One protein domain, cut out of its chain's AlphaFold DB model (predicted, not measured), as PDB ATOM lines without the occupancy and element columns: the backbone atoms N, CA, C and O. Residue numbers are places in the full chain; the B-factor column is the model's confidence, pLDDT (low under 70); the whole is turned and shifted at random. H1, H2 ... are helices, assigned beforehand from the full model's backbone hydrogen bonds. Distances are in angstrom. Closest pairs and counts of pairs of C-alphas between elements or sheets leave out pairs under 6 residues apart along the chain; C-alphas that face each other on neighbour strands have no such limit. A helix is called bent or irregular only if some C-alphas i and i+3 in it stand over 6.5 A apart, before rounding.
ATOM      1  N   ALA A 308      52.296 -22.482  44.545       96.06
ATOM      2  CA  ALA A 308      50.974 -22.696  45.128       96.06
ATOM      3  C   ALA A 308      49.884 -21.917  44.377       96.06
ATOM      4  O   ALA A 308      48.855 -22.497  44.043       96.06
ATOM      5  N   ASP A 309      50.140 -20.649  44.042       96.38
ATOM      6  CA  ASP A 309      49.219 -19.820  43.261       96.38
ATOM      7  C   ASP A 309      49.010 -20.411  41.850       96.38
ATOM      8  O   ASP A 309      47.875 -20.565  41.400       96.38
ATOM      9  N   GLN A 310      50.088 -20.824  41.166       95.94
ATOM     10  CA  GLN A 310      50.003 -21.505  39.864       95.94
ATOM     11  C   GLN A 310      49.245 -22.833  39.952       95.94
ATOM     12  O   GLN A 310      48.493 -23.194  39.045       95.94
ATOM     13  N   TRP A 311      49.446 -23.583  41.033       95.81
ATOM     14  CA  TRP A 311      48.741 -24.831  41.266       95.81
ATOM     15  C   TRP A 311      47.241 -24.605  41.454       95.81
ATOM     16  O   TRP A 311      46.445 -25.267  40.795       95.81
ATOM     17  N   GLU A 312      46.852 -23.658  42.307       95.56
ATOM     18  CA  GLU A 312      45.446 -23.344  42.578       95.56
ATOM     19  C   GLU A 312      44.732 -22.787  41.340       95.56
ATOM     20  O   GLU A 312      43.599 -23.173  41.054       95.56
ATOM     21  N   GLN A 313      45.397 -21.909  40.583       95.81
ATOM     22  CA  GLN A 313      44.769 -21.186  39.477       95.81
ATOM     23  C   GLN A 313      44.841 -21.915  38.136       95.81
ATOM     24  O   GLN A 313      43.983 -21.675  37.294       95.81
ATOM     25  N   VAL A 314      45.849 -22.768  37.912       96.12
ATOM     26  CA  VAL A 314      46.121 -23.358  36.590       96.12
ATOM     27  C   VAL A 314      46.187 -24.879  36.655       96.12
ATOM     28  O   VAL A 314      45.325 -25.561  36.098       96.12
ATOM     29  N   TRP A 315      47.197 -25.429  37.332       95.44
ATOM     30  CA  TRP A 315      47.520 -26.855  37.212       95.44
ATOM     31  C   TRP A 315      46.490 -27.770  37.875       95.44
ATOM     32  O   TRP A 315      46.112 -28.781  37.287       95.44
ATOM     33  N   GLY A 316      46.007 -27.416  39.065       95.00
ATOM     34  CA  GLY A 316      44.989 -28.173  39.790       95.00
ATOM     35  C   GLY A 316      43.690 -28.303  38.990       95.00
ATOM     36  O   GLY A 316      43.293 -29.430  38.686       95.00
ATOM     37  N   PRO A 317      43.049 -27.188  38.579       95.69
ATOM     38  CA  PRO A 317      41.850 -27.225  37.744       95.69
ATOM     39  C   PRO A 317      42.046 -27.970  36.419       95.69
ATOM     40  O   PRO A 317      41.174 -28.739  36.016       95.69
ATOM     41  N   LEU A 318      43.196 -27.794  35.756       95.06
ATOM     42  CA  LEU A 318      43.492 -28.477  34.497       95.06
ATOM     43  C   LEU A 318      43.598 -29.999  34.680       95.06
ATOM     44  O   LEU A 318      43.001 -30.757  33.917       95.06
ATOM     45  N   LEU A 319      44.318 -30.463  35.706       94.00
ATOM     46  CA  LEU A 319      44.435 -31.893  36.007       94.00
ATOM     47  C   LEU A 319      43.096 -32.491  36.452       94.00
ATOM     48  O   LEU A 319      42.772 -33.611  36.062       94.00
ATOM     49  N   GLN A 320      42.283 -31.737  37.196       94.12
ATOM     50  CA  GLN A 320      40.926 -32.151  37.547       94.12
ATOM     51  C   GLN A 320      40.042 -32.308  36.302       94.12
ATOM     52  O   GLN A 320      39.307 -33.288  36.191       94.12
ATOM     53  N   ALA A 321      40.139 -31.383  35.342       94.19
ATOM     54  CA  ALA A 321      39.411 -31.475  34.082       94.19
ATOM     55  C   ALA A 321      39.855 -32.686  33.244       94.19
ATOM     56  O   ALA A 321      39.019 -33.301  32.587       94.19
ATOM     57  N   LEU A 322      41.137 -33.073  33.296       93.31
ATOM     58  CA  LEU A 322      41.632 -34.304  32.666       93.31
ATOM     59  C   LEU A 322      41.108 -35.569  33.361       93.31
ATOM     60  O   LEU A 322      40.739 -36.529  32.686       93.31
ATOM     61  N   LEU A 323      41.029 -35.577  34.695       93.12
ATOM     62  CA  LEU A 323      40.417 -36.682  35.442       93.12
ATOM     63  C   LEU A 323      38.926 -36.831  35.112       93.12
ATOM     64  O   LEU A 323      38.450 -37.945  34.931       93.12
ATOM     65  N   GLN A 324      38.204 -35.724  34.957       95.06
ATOM     66  CA  GLN A 324      36.796 -35.743  34.549       95.06
ATOM     67  C   GLN A 324      36.610 -36.120  33.070       95.06
ATOM     68  O   GLN A 324      35.653 -36.816  32.739       95.06
ATOM     69  N   LEU A 325      37.545 -35.751  32.185       95.75
ATOM     70  CA  LEU A 325      37.538 -36.157  30.773       95.75
ATOM     71  C   LEU A 325      37.565 -37.686  30.643       95.75
ATOM     72  O   LEU A 325      36.807 -38.251  29.853       95.75
ATOM     73  N   ARG A 326      38.383 -38.345  31.475       95.44
ATOM     74  CA  ARG A 326      38.471 -39.811  31.578       95.44
ATOM     75  C   ARG A 326      37.113 -40.459  31.869       95.44
ATOM     76  O   ARG A 326      36.852 -41.553  31.377       95.44
ATOM     77  N   GLU A 327      36.281 -39.820  32.691       96.12
ATOM     78  CA  GLU A 327      34.947 -40.317  33.052       96.12
ATOM     79  C   GLU A 327      33.897 -39.973  31.989       96.12
ATOM     80  O   GLU A 327      33.018 -40.785  31.705       96.12
ATOM     81  N   ALA A 328      33.997 -38.785  31.389       96.88
ATOM     82  CA  ALA A 328      33.023 -38.272  30.432       96.88
ATOM     83  C   ALA A 328      33.151 -38.902  29.035       96.88
ATOM     84  O   ALA A 328      32.137 -39.104  28.368       96.88
ATOM     85  N   ILE A 329      34.373 -39.208  28.587       97.56
ATOM     86  CA  ILE A 329      34.645 -39.729  27.240       97.56
ATOM     87  C   ILE A 329      35.315 -41.104  27.351       97.56
ATOM     88  O   ILE A 329      36.533 -41.177  27.561       97.56
ATOM     89  N   PRO A 330      34.562 -42.206  27.150       97.38
ATOM     90  CA  PRO A 330      35.069 -43.571  27.303       97.38
ATOM     91  C   PRO A 330      36.338 -43.873  26.497       97.38
ATOM     92  O   PRO A 330      37.191 -44.620  26.968       97.38
ATOM     93  N   ALA A 331      36.510 -43.259  25.321       97.50
ATOM     94  CA  ALA A 331      37.698 -43.437  24.482       97.50
ATOM     95  C   ALA A 331      39.001 -42.958  25.154       97.50
ATOM     96  O   ALA A 331      40.077 -43.486  24.882       97.50
ATOM     97  N   THR A 332      38.915 -41.988  26.069       97.25
ATOM     98  CA  THR A 332      40.072 -41.491  26.832       97.25
ATOM     99  C   THR A 332      40.341 -42.306  28.099       97.25
ATOM    100  O   THR A 332      41.426 -42.203  28.679       97.25
ATOM    101  N   ALA A 333      39.381 -43.137  28.526       96.75
ATOM    102  CA  ALA A 333      39.397 -43.786  29.832       96.75
ATOM    103  C   ALA A 333      40.611 -44.701  30.032       96.75
ATOM    104  O   ALA A 333      41.183 -44.742  31.124       96.75
ATOM    105  N   GLU A 334      41.002 -45.424  28.978       96.81
ATOM    106  CA  GLU A 334      42.142 -46.338  29.006       96.81
ATOM    107  C   GLU A 334      43.475 -45.578  29.023       96.81
ATOM    108  O   GLU A 334      44.330 -45.864  29.861       96.81
ATOM    109  N   ALA A 335      43.634 -44.572  28.158       96.12
ATOM    110  CA  ALA A 335      44.863 -43.784  28.064       96.12
ATOM    111  C   ALA A 335      45.137 -42.978  29.343       96.12
ATOM    112  O   ALA A 335      46.276 -42.895  29.802       96.12
ATOM    113  N   LEU A 336      44.085 -42.440  29.964       95.38
ATOM    114  CA  LEU A 336      44.164 -41.697  31.224       95.38
ATOM    115  C   LEU A 336      44.039 -42.598  32.464       95.38
ATOM    116  O   LEU A 336      43.949 -42.101  33.588       95.38
ATOM    117  N   ALA A 337      44.036 -43.925  32.309       94.62
ATOM    118  CA  ALA A 337      44.021 -44.826  33.452       94.62
ATOM    119  C   ALA A 337      45.353 -44.750  34.230       94.62
ATOM    120  O   ALA A 337      46.429 -44.685  33.622       94.62
ATOM    121  N   PRO A 338      45.338 -44.884  35.573       93.44
ATOM    122  CA  PRO A 338      46.563 -44.907  36.376       93.44
ATOM    123  C   PRO A 338      47.559 -45.997  35.948       93.44
ATOM    124  O   PRO A 338      48.770 -45.849  36.119       93.44
ATOM    125  N   THR A 339      47.070 -47.095  35.364       94.88
ATOM    126  CA  THR A 339      47.892 -48.183  34.811       94.88
ATOM    127  C   THR A 339      48.756 -47.746  33.628       94.88
ATOM    128  O   THR A 339      49.827 -48.324  33.446       94.88
ATOM    129  N   GLN A 340      48.343 -46.723  32.875       95.56
ATOM    130  CA  GLN A 340      49.079 -46.162  31.736       95.56
ATOM    131  C   GLN A 340      49.888 -44.923  32.135       95.56
ATOM    132  O   GLN A 340      51.077 -44.822  31.813       95.56
ATOM    133  N   LEU A 341      49.288 -44.029  32.927       93.06
ATOM    134  CA  LEU A 341      49.941 -42.813  33.411       93.06
ATOM    135  C   LEU A 341      51.157 -43.125  34.287       93.06
ATOM    136  O   LEU A 341      52.236 -42.568  34.088       93.06
ATOM    137  N   ARG A 342      51.038 -44.061  35.234       92.38
ATOM    138  CA  ARG A 342      52.126 -44.359  36.177       92.38
ATOM    139  C   ARG A 342      53.417 -44.833  35.490       92.38
ATOM    140  O   ARG A 342      54.485 -44.338  35.861       92.38
ATOM    141  N   PRO A 343      53.403 -45.778  34.526       92.50
ATOM    142  CA  PRO A 343      54.591 -46.106  33.740       92.50
ATOM    143  C   PRO A 343      55.089 -44.952  32.867       92.50
ATOM    144  O   PRO A 343      56.305 -44.799  32.745       92.50
ATOM    145  N   ALA A 344      54.186 -44.153  32.287       92.25
ATOM    146  CA  ALA A 344      54.534 -42.990  31.472       92.25
ATOM    147  C   ALA A 344      55.329 -41.955  32.278       92.25
ATOM    148  O   ALA A 344      56.440 -41.596  31.890       92.25
ATOM    149  N   PHE A 345      54.859 -41.598  33.476       89.06
ATOM    150  CA  PHE A 345      55.581 -40.713  34.393       89.06
ATOM    151  C   PHE A 345      56.910 -41.282  34.895       89.06
ATOM    152  O   PHE A 345      57.727 -40.536  35.407       89.06
ATOM    153  N   ARG A 346      57.178 -42.583  34.766       87.81
ATOM    154  CA  ARG A 346      58.459 -43.169  35.202       87.81
ATOM    155  C   ARG A 346      59.474 -43.326  34.080       87.81
ATOM    156  O   ARG A 346      60.644 -43.566  34.365       87.81
ATOM    157  N   ARG A 347      59.036 -43.319  32.819       89.88
ATOM    158  CA  ARG A 347      59.878 -43.666  31.671       89.88
ATOM    159  C   ARG A 347      59.552 -42.765  30.489       89.88
ATOM    160  O   ARG A 347      58.477 -42.888  29.911       89.88
ATOM    161  N   LYS A 348      60.536 -41.978  30.045       88.75
ATOM    162  CA  LYS A 348      60.430 -41.088  28.875       88.75
ATOM    163  C   LYS A 348      59.782 -41.756  27.657       88.75
ATOM    164  O   LYS A 348      58.803 -41.246  27.133       88.75
ATOM    165  N   MET A 349      60.249 -42.945  27.264       91.56
ATOM    166  CA  MET A 349      59.683 -43.672  26.114       91.56
ATOM    167  C   MET A 349      58.199 -44.031  26.277       91.56
ATOM    168  O   MET A 349      57.462 -44.055  25.297       91.56
ATOM    169  N   ARG A 350      57.741 -44.309  27.506       93.25
ATOM    170  CA  ARG A 350      56.319 -44.568  27.772       93.25
ATOM    171  C   ARG A 350      55.499 -43.282  27.727       93.25
ATOM    172  O   ARG A 350      54.366 -43.346  27.277       93.25
ATOM    173  N   MET A 351      56.069 -42.150  28.146       92.12
ATOM    174  CA  MET A 351      55.421 -40.844  28.000       92.12
ATOM    175  C   MET A 351      55.242 -40.461  26.530       92.12
ATOM    176  O   MET A 351      54.155 -40.052  26.150       92.12
ATOM    177  N   VAL A 352      56.260 -40.670  25.687       93.19
ATOM    178  CA  VAL A 352      56.145 -40.439  24.233       93.19
ATOM    179  C   VAL A 352      55.024 -41.292  23.635       93.19
ATOM    180  O   VAL A 352      54.138 -40.756  22.983       93.19
ATOM    181  N   TYR A 353      54.999 -42.595  23.938       95.81
ATOM    182  CA  TYR A 353      53.925 -43.480  23.477       95.81
ATOM    183  C   TYR A 353      52.537 -43.031  23.954       95.81
ATOM    184  O   TYR A 353      51.584 -43.050  23.179       95.81
ATOM    185  N   LEU A 354      52.416 -42.632  25.224       94.88
ATOM    186  CA  LEU A 354      51.155 -42.141  25.770       94.88
ATOM    187  C   LEU A 354      50.708 -40.851  25.071       94.88
ATOM    188  O   LEU A 354      49.537 -40.730  24.738       94.88
ATOM    189  N   ASN A 355      51.628 -39.921  24.809       93.56
ATOM    190  CA  ASN A 355      51.329 -38.685  24.089       93.56
ATOM    191  C   ASN A 355      50.868 -38.967  22.654       93.56
ATOM    192  O   ASN A 355      49.862 -38.407  22.228       93.56
ATOM    193  N   ASP A 356      51.542 -39.868  21.935       96.62
ATOM    194  CA  ASP A 356      51.134 -40.280  20.586       96.62
ATOM    195  C   ASP A 356      49.745 -40.930  20.597       96.62
ATOM    196  O   ASP A 356      48.925 -40.691  19.709       96.62
ATOM    197  N   TRP A 357      49.460 -41.753  21.607       97.25
ATOM    198  CA  TRP A 357      48.158 -42.390  21.767       97.25
ATOM    199  C   TRP A 357      47.057 -41.371  22.082       97.25
ATOM    200  O   TRP A 357      46.017 -41.378  21.424       97.25
ATOM    201  N   LEU A 358      47.303 -40.452  23.019       95.38
ATOM    202  CA  LEU A 358      46.382 -39.361  23.338       95.38
ATOM    203  C   LEU A 358      46.147 -38.448  22.130       95.38
ATOM    204  O   LEU A 358      45.013 -38.035  21.913       95.38
ATOM    205  N   ALA A 359      47.166 -38.183  21.310       96.19
ATOM    206  CA  ALA A 359      47.025 -37.403  20.083       96.19
ATOM    207  C   ALA A 359      46.113 -38.096  19.056       96.19
ATOM    208  O   ALA A 359      45.277 -37.437  18.439       96.19
ATOM    209  N   ARG A 360      46.213 -39.426  18.910       97.81
ATOM    210  CA  ARG A 360      45.301 -40.202  18.047       97.81
ATOM    211  C   ARG A 360      43.870 -40.175  18.567       97.81
ATOM    212  O   ARG A 360      42.971 -39.874  17.793       97.81
ATOM    213  N   ILE A 361      43.664 -40.397  19.870       97.25
ATOM    214  CA  ILE A 361      42.332 -40.287  20.489       97.25
ATOM    215  C   ILE A 361      41.767 -38.876  20.280       97.25
ATOM    216  O   ILE A 361      40.604 -38.728  19.916       97.25
ATOM    217  N   ALA A 362      42.590 -37.838  20.458       95.69
ATOM    218  CA  ALA A 362      42.193 -36.451  20.243       95.69
ATOM    219  C   ALA A 362      41.783 -36.164  18.792       95.69
ATOM    220  O   ALA A 362      40.876 -35.368  18.567       95.69
ATOM    221  N   GLN A 363      42.418 -36.818  17.817       97.19
ATOM    222  CA  GLN A 363      42.062 -36.707  16.406       97.19
ATOM    223  C   GLN A 363      40.779 -37.485  16.070       97.19
ATOM    224  O   GLN A 363      39.899 -36.951  15.400       97.19
ATOM    225  N   GLU A 364      40.658 -38.728  16.538       98.06
ATOM    226  CA  GLU A 364      39.511 -39.609  16.265       98.06
ATOM    227  C   GLU A 364      38.226 -39.122  16.955       98.06
ATOM    228  O   GLU A 364      37.150 -39.167  16.361       98.06
ATOM    229  N   HIS A 365      38.345 -38.586  18.173       97.50
ATOM    230  CA  HIS A 365      37.235 -38.095  18.997       97.50
ATOM    231  C   HIS A 365      37.240 -36.566  19.148       97.50
ATOM    232  O   HIS A 365      36.779 -36.028  20.159       97.50
ATOM    233  N   GLN A 366      37.748 -35.842  18.143       97.38
ATOM    234  CA  GLN A 366      37.916 -34.384  18.191       97.38
ATOM    235  C   GLN A 366      36.622 -33.649  18.563       97.38
ATOM    236  O   GLN A 366      36.655 -32.731  19.381       97.38
ATOM    237  N   ALA A 367      35.485 -34.046  17.984       97.56
ATOM    238  CA  ALA A 367      34.201 -33.389  18.224       97.56
ATOM    239  C   ALA A 367      33.707 -33.573  19.670       97.56
ATOM    240  O   ALA A 367      33.240 -32.616  20.280       97.56
ATOM    241  N   GLU A 368      33.845 -34.778  20.231       97.62
ATOM    242  CA  GLU A 368      33.441 -35.080  21.612       97.62
ATOM    243  C   GLU A 368      34.334 -34.346  22.620       97.62
ATOM    244  O   GLU A 368      33.839 -33.719  23.554       97.62
ATOM    245  N   ILE A 369      35.651 -34.369  22.395       96.19
ATOM    246  CA  ILE A 369      36.633 -33.696  23.253       96.19
ATOM    247  C   ILE A 369      36.455 -32.174  23.189       96.19
ATOM    248  O   ILE A 369      36.487 -31.509  24.225       96.19
ATOM    249  N   ALA A 370      36.215 -31.615  22.000       95.06
ATOM    250  CA  ALA A 370      35.912 -30.195  21.842       95.06
ATOM    251  C   ALA A 370      34.613 -29.814  22.563       95.06
ATOM    252  O   ALA A 370      34.613 -28.848  23.322       95.06
ATOM    253  N   ALA A 371      33.542 -30.599  22.402       96.06
ATOM    254  CA  ALA A 371      32.275 -30.364  23.092       96.06
ATOM    255  C   ALA A 371      32.429 -30.427  24.621       96.06
ATOM    256  O   ALA A 371      31.880 -29.584  25.332       96.06
ATOM    257  N   TYR A 372      33.219 -31.378  25.133       95.50
ATOM    258  CA  TYR A 372      33.554 -31.453  26.554       95.50
ATOM    259  C   TYR A 372      34.281 -30.190  27.028       95.50
ATOM    260  O   TYR A 372      33.858 -29.564  28.000       95.50
ATOM    261  N   PHE A 373      35.333 -29.763  26.328       93.19
ATOM    262  CA  PHE A 373      36.081 -28.569  26.718       93.19
ATOM    263  C   PHE A 373      35.276 -27.274  26.566       93.19
ATOM    264  O   PHE A 373      35.416 -26.378  27.395       93.19
ATOM    265  N   ASP A 374      34.388 -27.173  25.580       94.00
ATOM    266  CA  ASP A 374      33.474 -26.035  25.450       94.00
ATOM    267  C   ASP A 374      32.435 -26.003  26.588       94.00
ATOM    268  O   ASP A 374      31.978 -24.924  26.971       94.00
ATOM    269  N   SER A 375      32.111 -27.158  27.182       94.69
ATOM    270  CA  SER A 375      31.258 -27.244  28.375       94.69
ATOM    271  C   SER A 375      31.977 -26.898  29.684       94.69
ATOM    272  O   SER A 375      31.305 -26.683  30.692       94.69
ATOM    273  N   PHE A 376      33.316 -26.815  29.681       92.62
ATOM    274  CA  PHE A 376      34.133 -26.532  30.861       92.62
ATOM    275  C   PHE A 376      34.555 -25.051  30.891       92.62
ATOM    276  O   PHE A 376      35.503 -24.655  30.199       92.62
ATOM    277  N   PRO A 377      33.886 -24.190  31.684       89.88
ATOM    278  CA  PRO A 377      34.167 -22.761  31.680       89.88
ATOM    279  C   PRO A 377      35.615 -22.498  32.091       89.88
ATOM    280  O   PRO A 377      36.068 -22.965  33.133       89.88
ATOM    281  N   GLY A 378      36.348 -21.733  31.285       91.44
ATOM    282  CA  GLY A 378      37.712 -21.332  31.626       91.44
ATOM    283  C   GLY A 378      38.827 -22.236  31.088       91.44
ATOM    284  O   GLY A 378      39.986 -21.845  31.179       91.44
ATOM    285  N   ILE A 379      38.543 -23.413  30.508       93.69
ATOM    286  CA  ILE A 379      39.616 -24.361  30.134       93.69
ATOM    287  C   ILE A 379      40.582 -23.803  29.083       93.69
ATOM    288  O   ILE A 379      41.788 -24.014  29.178       93.69
ATOM    289  N   LYS A 380      40.083 -23.025  28.114       92.19
ATOM    290  CA  LYS A 380      40.927 -22.366  27.103       92.19
ATOM    291  C   LYS A 380      41.875 -21.356  27.756       92.19
ATOM    292  O   LYS A 380      43.043 -21.292  27.387       92.19
ATOM    293  N   GLN A 381      41.395 -20.613  28.757       95.12
ATOM    294  CA  GLN A 381      42.214 -19.696  29.548       95.12
ATOM    295  C   GLN A 381      43.253 -20.451  30.389       95.12
ATOM    296  O   GLN A 381      44.402 -20.022  30.443       95.12
ATOM    297  N   LEU A 382      42.880 -21.584  30.992       94.75
ATOM    298  CA  LEU A 382      43.798 -22.434  31.761       94.75
ATOM    299  C   LEU A 382      44.915 -23.008  30.883       94.75
ATOM    300  O   LEU A 382      46.075 -22.970  31.277       94.75
ATOM    301  N   LEU A 383      44.585 -23.497  29.684       92.88
ATOM    302  CA  LEU A 383      45.565 -24.019  28.727       92.88
ATOM    303  C   LEU A 383      46.539 -22.928  28.264       92.88
ATOM    304  O   LEU A 383      47.747 -23.147  28.287       92.88
ATOM    305  N   ALA A 384      46.030 -21.741  27.924       94.06
ATOM    306  CA  ALA A 384      46.872 -20.602  27.563       94.06
ATOM    307  C   ALA A 384      47.775 -20.155  28.731       94.06
ATOM    308  O   ALA A 384      48.949 -19.841  28.531       94.06
ATOM    309  N   ALA A 385      47.256 -20.162  29.964       94.56
ATOM    310  CA  ALA A 385      48.040 -19.852  31.158       94.56
ATOM    311  C   ALA A 385      49.133 -20.904  31.414       94.56
ATOM    312  O   ALA A 385      50.271 -20.543  31.709       94.56
ATOM    313  N   ALA A 386      48.818 -22.192  31.252       93.69
ATOM    314  CA  ALA A 386      49.781 -23.281  31.375       93.69
ATOM    315  C   ALA A 386      50.907 -23.158  30.338       93.69
ATOM    316  O   ALA A 386      52.080 -23.259  30.692       93.69
ATOM    317  N   GLU A 387      50.570 -22.869  29.079       94.06
ATOM    318  CA  GLU A 387      51.549 -22.627  28.018       94.06
ATOM    319  C   GLU A 387      52.441 -21.416  28.334       94.06
ATOM    320  O   GLU A 387      53.663 -21.494  28.209       94.06
ATOM    321  N   SER A 388      51.861 -20.319  28.836       94.69
ATOM    322  CA  SER A 388      52.630 -19.150  29.277       94.69
ATOM    323  C   SER A 388      53.604 -19.481  30.415       94.69
ATOM    324  O   SER A 388      54.731 -18.987  30.410       94.69
ATOM    325  N   ILE A 389      53.195 -20.305  31.385       91.62
ATOM    326  CA  ILE A 389      54.062 -20.738  32.492       91.62
ATOM    327  C   ILE A 389      55.213 -21.596  31.957       91.62
ATOM    328  O   ILE A 389      56.361 -21.355  32.314       91.62
ATOM    329  N   LEU A 390      54.927 -22.554  31.069       89.88
ATOM    330  CA  LEU A 390      55.940 -23.442  30.483       89.88
ATOM    331  C   LEU A 390      56.947 -22.701  29.590       89.88
ATOM    332  O   LEU A 390      58.101 -23.113  29.507       89.88
ATOM    333  N   ASN A 391      56.524 -21.608  28.950       92.62
ATOM    334  CA  ASN A 391      57.374 -20.780  28.094       92.62
ATOM    335  C   ASN A 391      58.154 -19.693  28.855       92.62
ATOM    336  O   ASN A 391      59.021 -19.047  28.264       92.62
ATOM    337  N   THR A 392      57.869 -19.469  30.142       90.81
ATOM    338  CA  THR A 392      58.623 -18.506  30.955       90.81
ATOM    339  C   THR A 392      60.013 -19.093  31.233       90.81
ATOM    340  O   THR A 392      60.097 -20.170  31.827       90.81
TER     341      THR A 392
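This is residues 308 to 392 of the 396 residues of an uncharacterized protein of Ktedonobacteraceae bacterium (UniProt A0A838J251). Three helices make an open U, with H4 and H6 as its two arms and H5 as its base, and the longest helix, H1, runs as a slanting bar over one side of it, crossing H6 and ending near H5. H2 and H3 pack on H4 on that same side, H3 at the start of H4 and H2 towards its end, and the space between H4 and H6 is empty. The printed part has 85 residues with six named helices, H1 to H6 in that order along the chain, and no named strand; the class is all helix. The whole is compact, with a radius of gyration of the C-alphas of 13.4 A, and spans 29 by 29 by 19 A.

The hub is H1, residues 308 to 328, which touches three other helices. It has a kink of 38 degrees near residue 315 and is irregular, but only just: C-alphas 313 and 316 are 7.0 A apart. With residues 313 to 318 alone it touches H6, residues 379 to 391, opposite ways at a steep tilt of 52 degrees; the closest C-alphas, of Val 314 and Leu 382, are 5.4 A apart. With residues 325 to 328 alone it only just touches H5, residues 366 to 375, with 3 pairs of C-alphas within 8 A, the closest those of Leu 325 and Tyr 372 at 7.5 A. H1 and H2, residues 330 to 333, touch only at the corner, closest at the C-alphas of Arg 326 and Ala 333, 4.4 A. H3, residues 338 to 346, touches H4, residues 348 to 364, opposite ways at a steep tilt of 47 degrees, closest at the C-alphas of Ala 344 and Met 351, 4.2 A. H2 and H4 only just touch, with 3 pairs of C-alphas within 8 A, the closest those of Thr 332 and Ile 361 at 6.8 A. H4 and H5 are close but not clearly touching, about perpendicular at 89 degrees, with the C-alphas of Ala 362 and Ile 369 closest at 6.9 A. H4 and H6 are apart, as are H1 and H4. Every O i to N i+4 pair is within hydrogen-bond range in H4, H5 and H6, against 13 of 17 in H1 and 4 of 5 in H3; H2 is too short for such a pair.

H1 begins at C-alpha 308, (50.974, -22.696, 45.128), and is 27.9 A long. H4 is 24.5 A long, ending at C-alpha 364, (39.511, -39.609, 16.265). H6 is 18.2 A long and ends at C-alpha 391, (57.374, -20.780, 28.094). H5 is 14.1 A, H3 12.1 A and H2 5.0 A.

The two C-alphas farthest apart, of Ala 308 and Glu 364, are 35.4 A from each other. The printed part has no cut, and its five links between helices are tight. The mean pLDDT of the printed part is 94.6, and no printed residue is under 70.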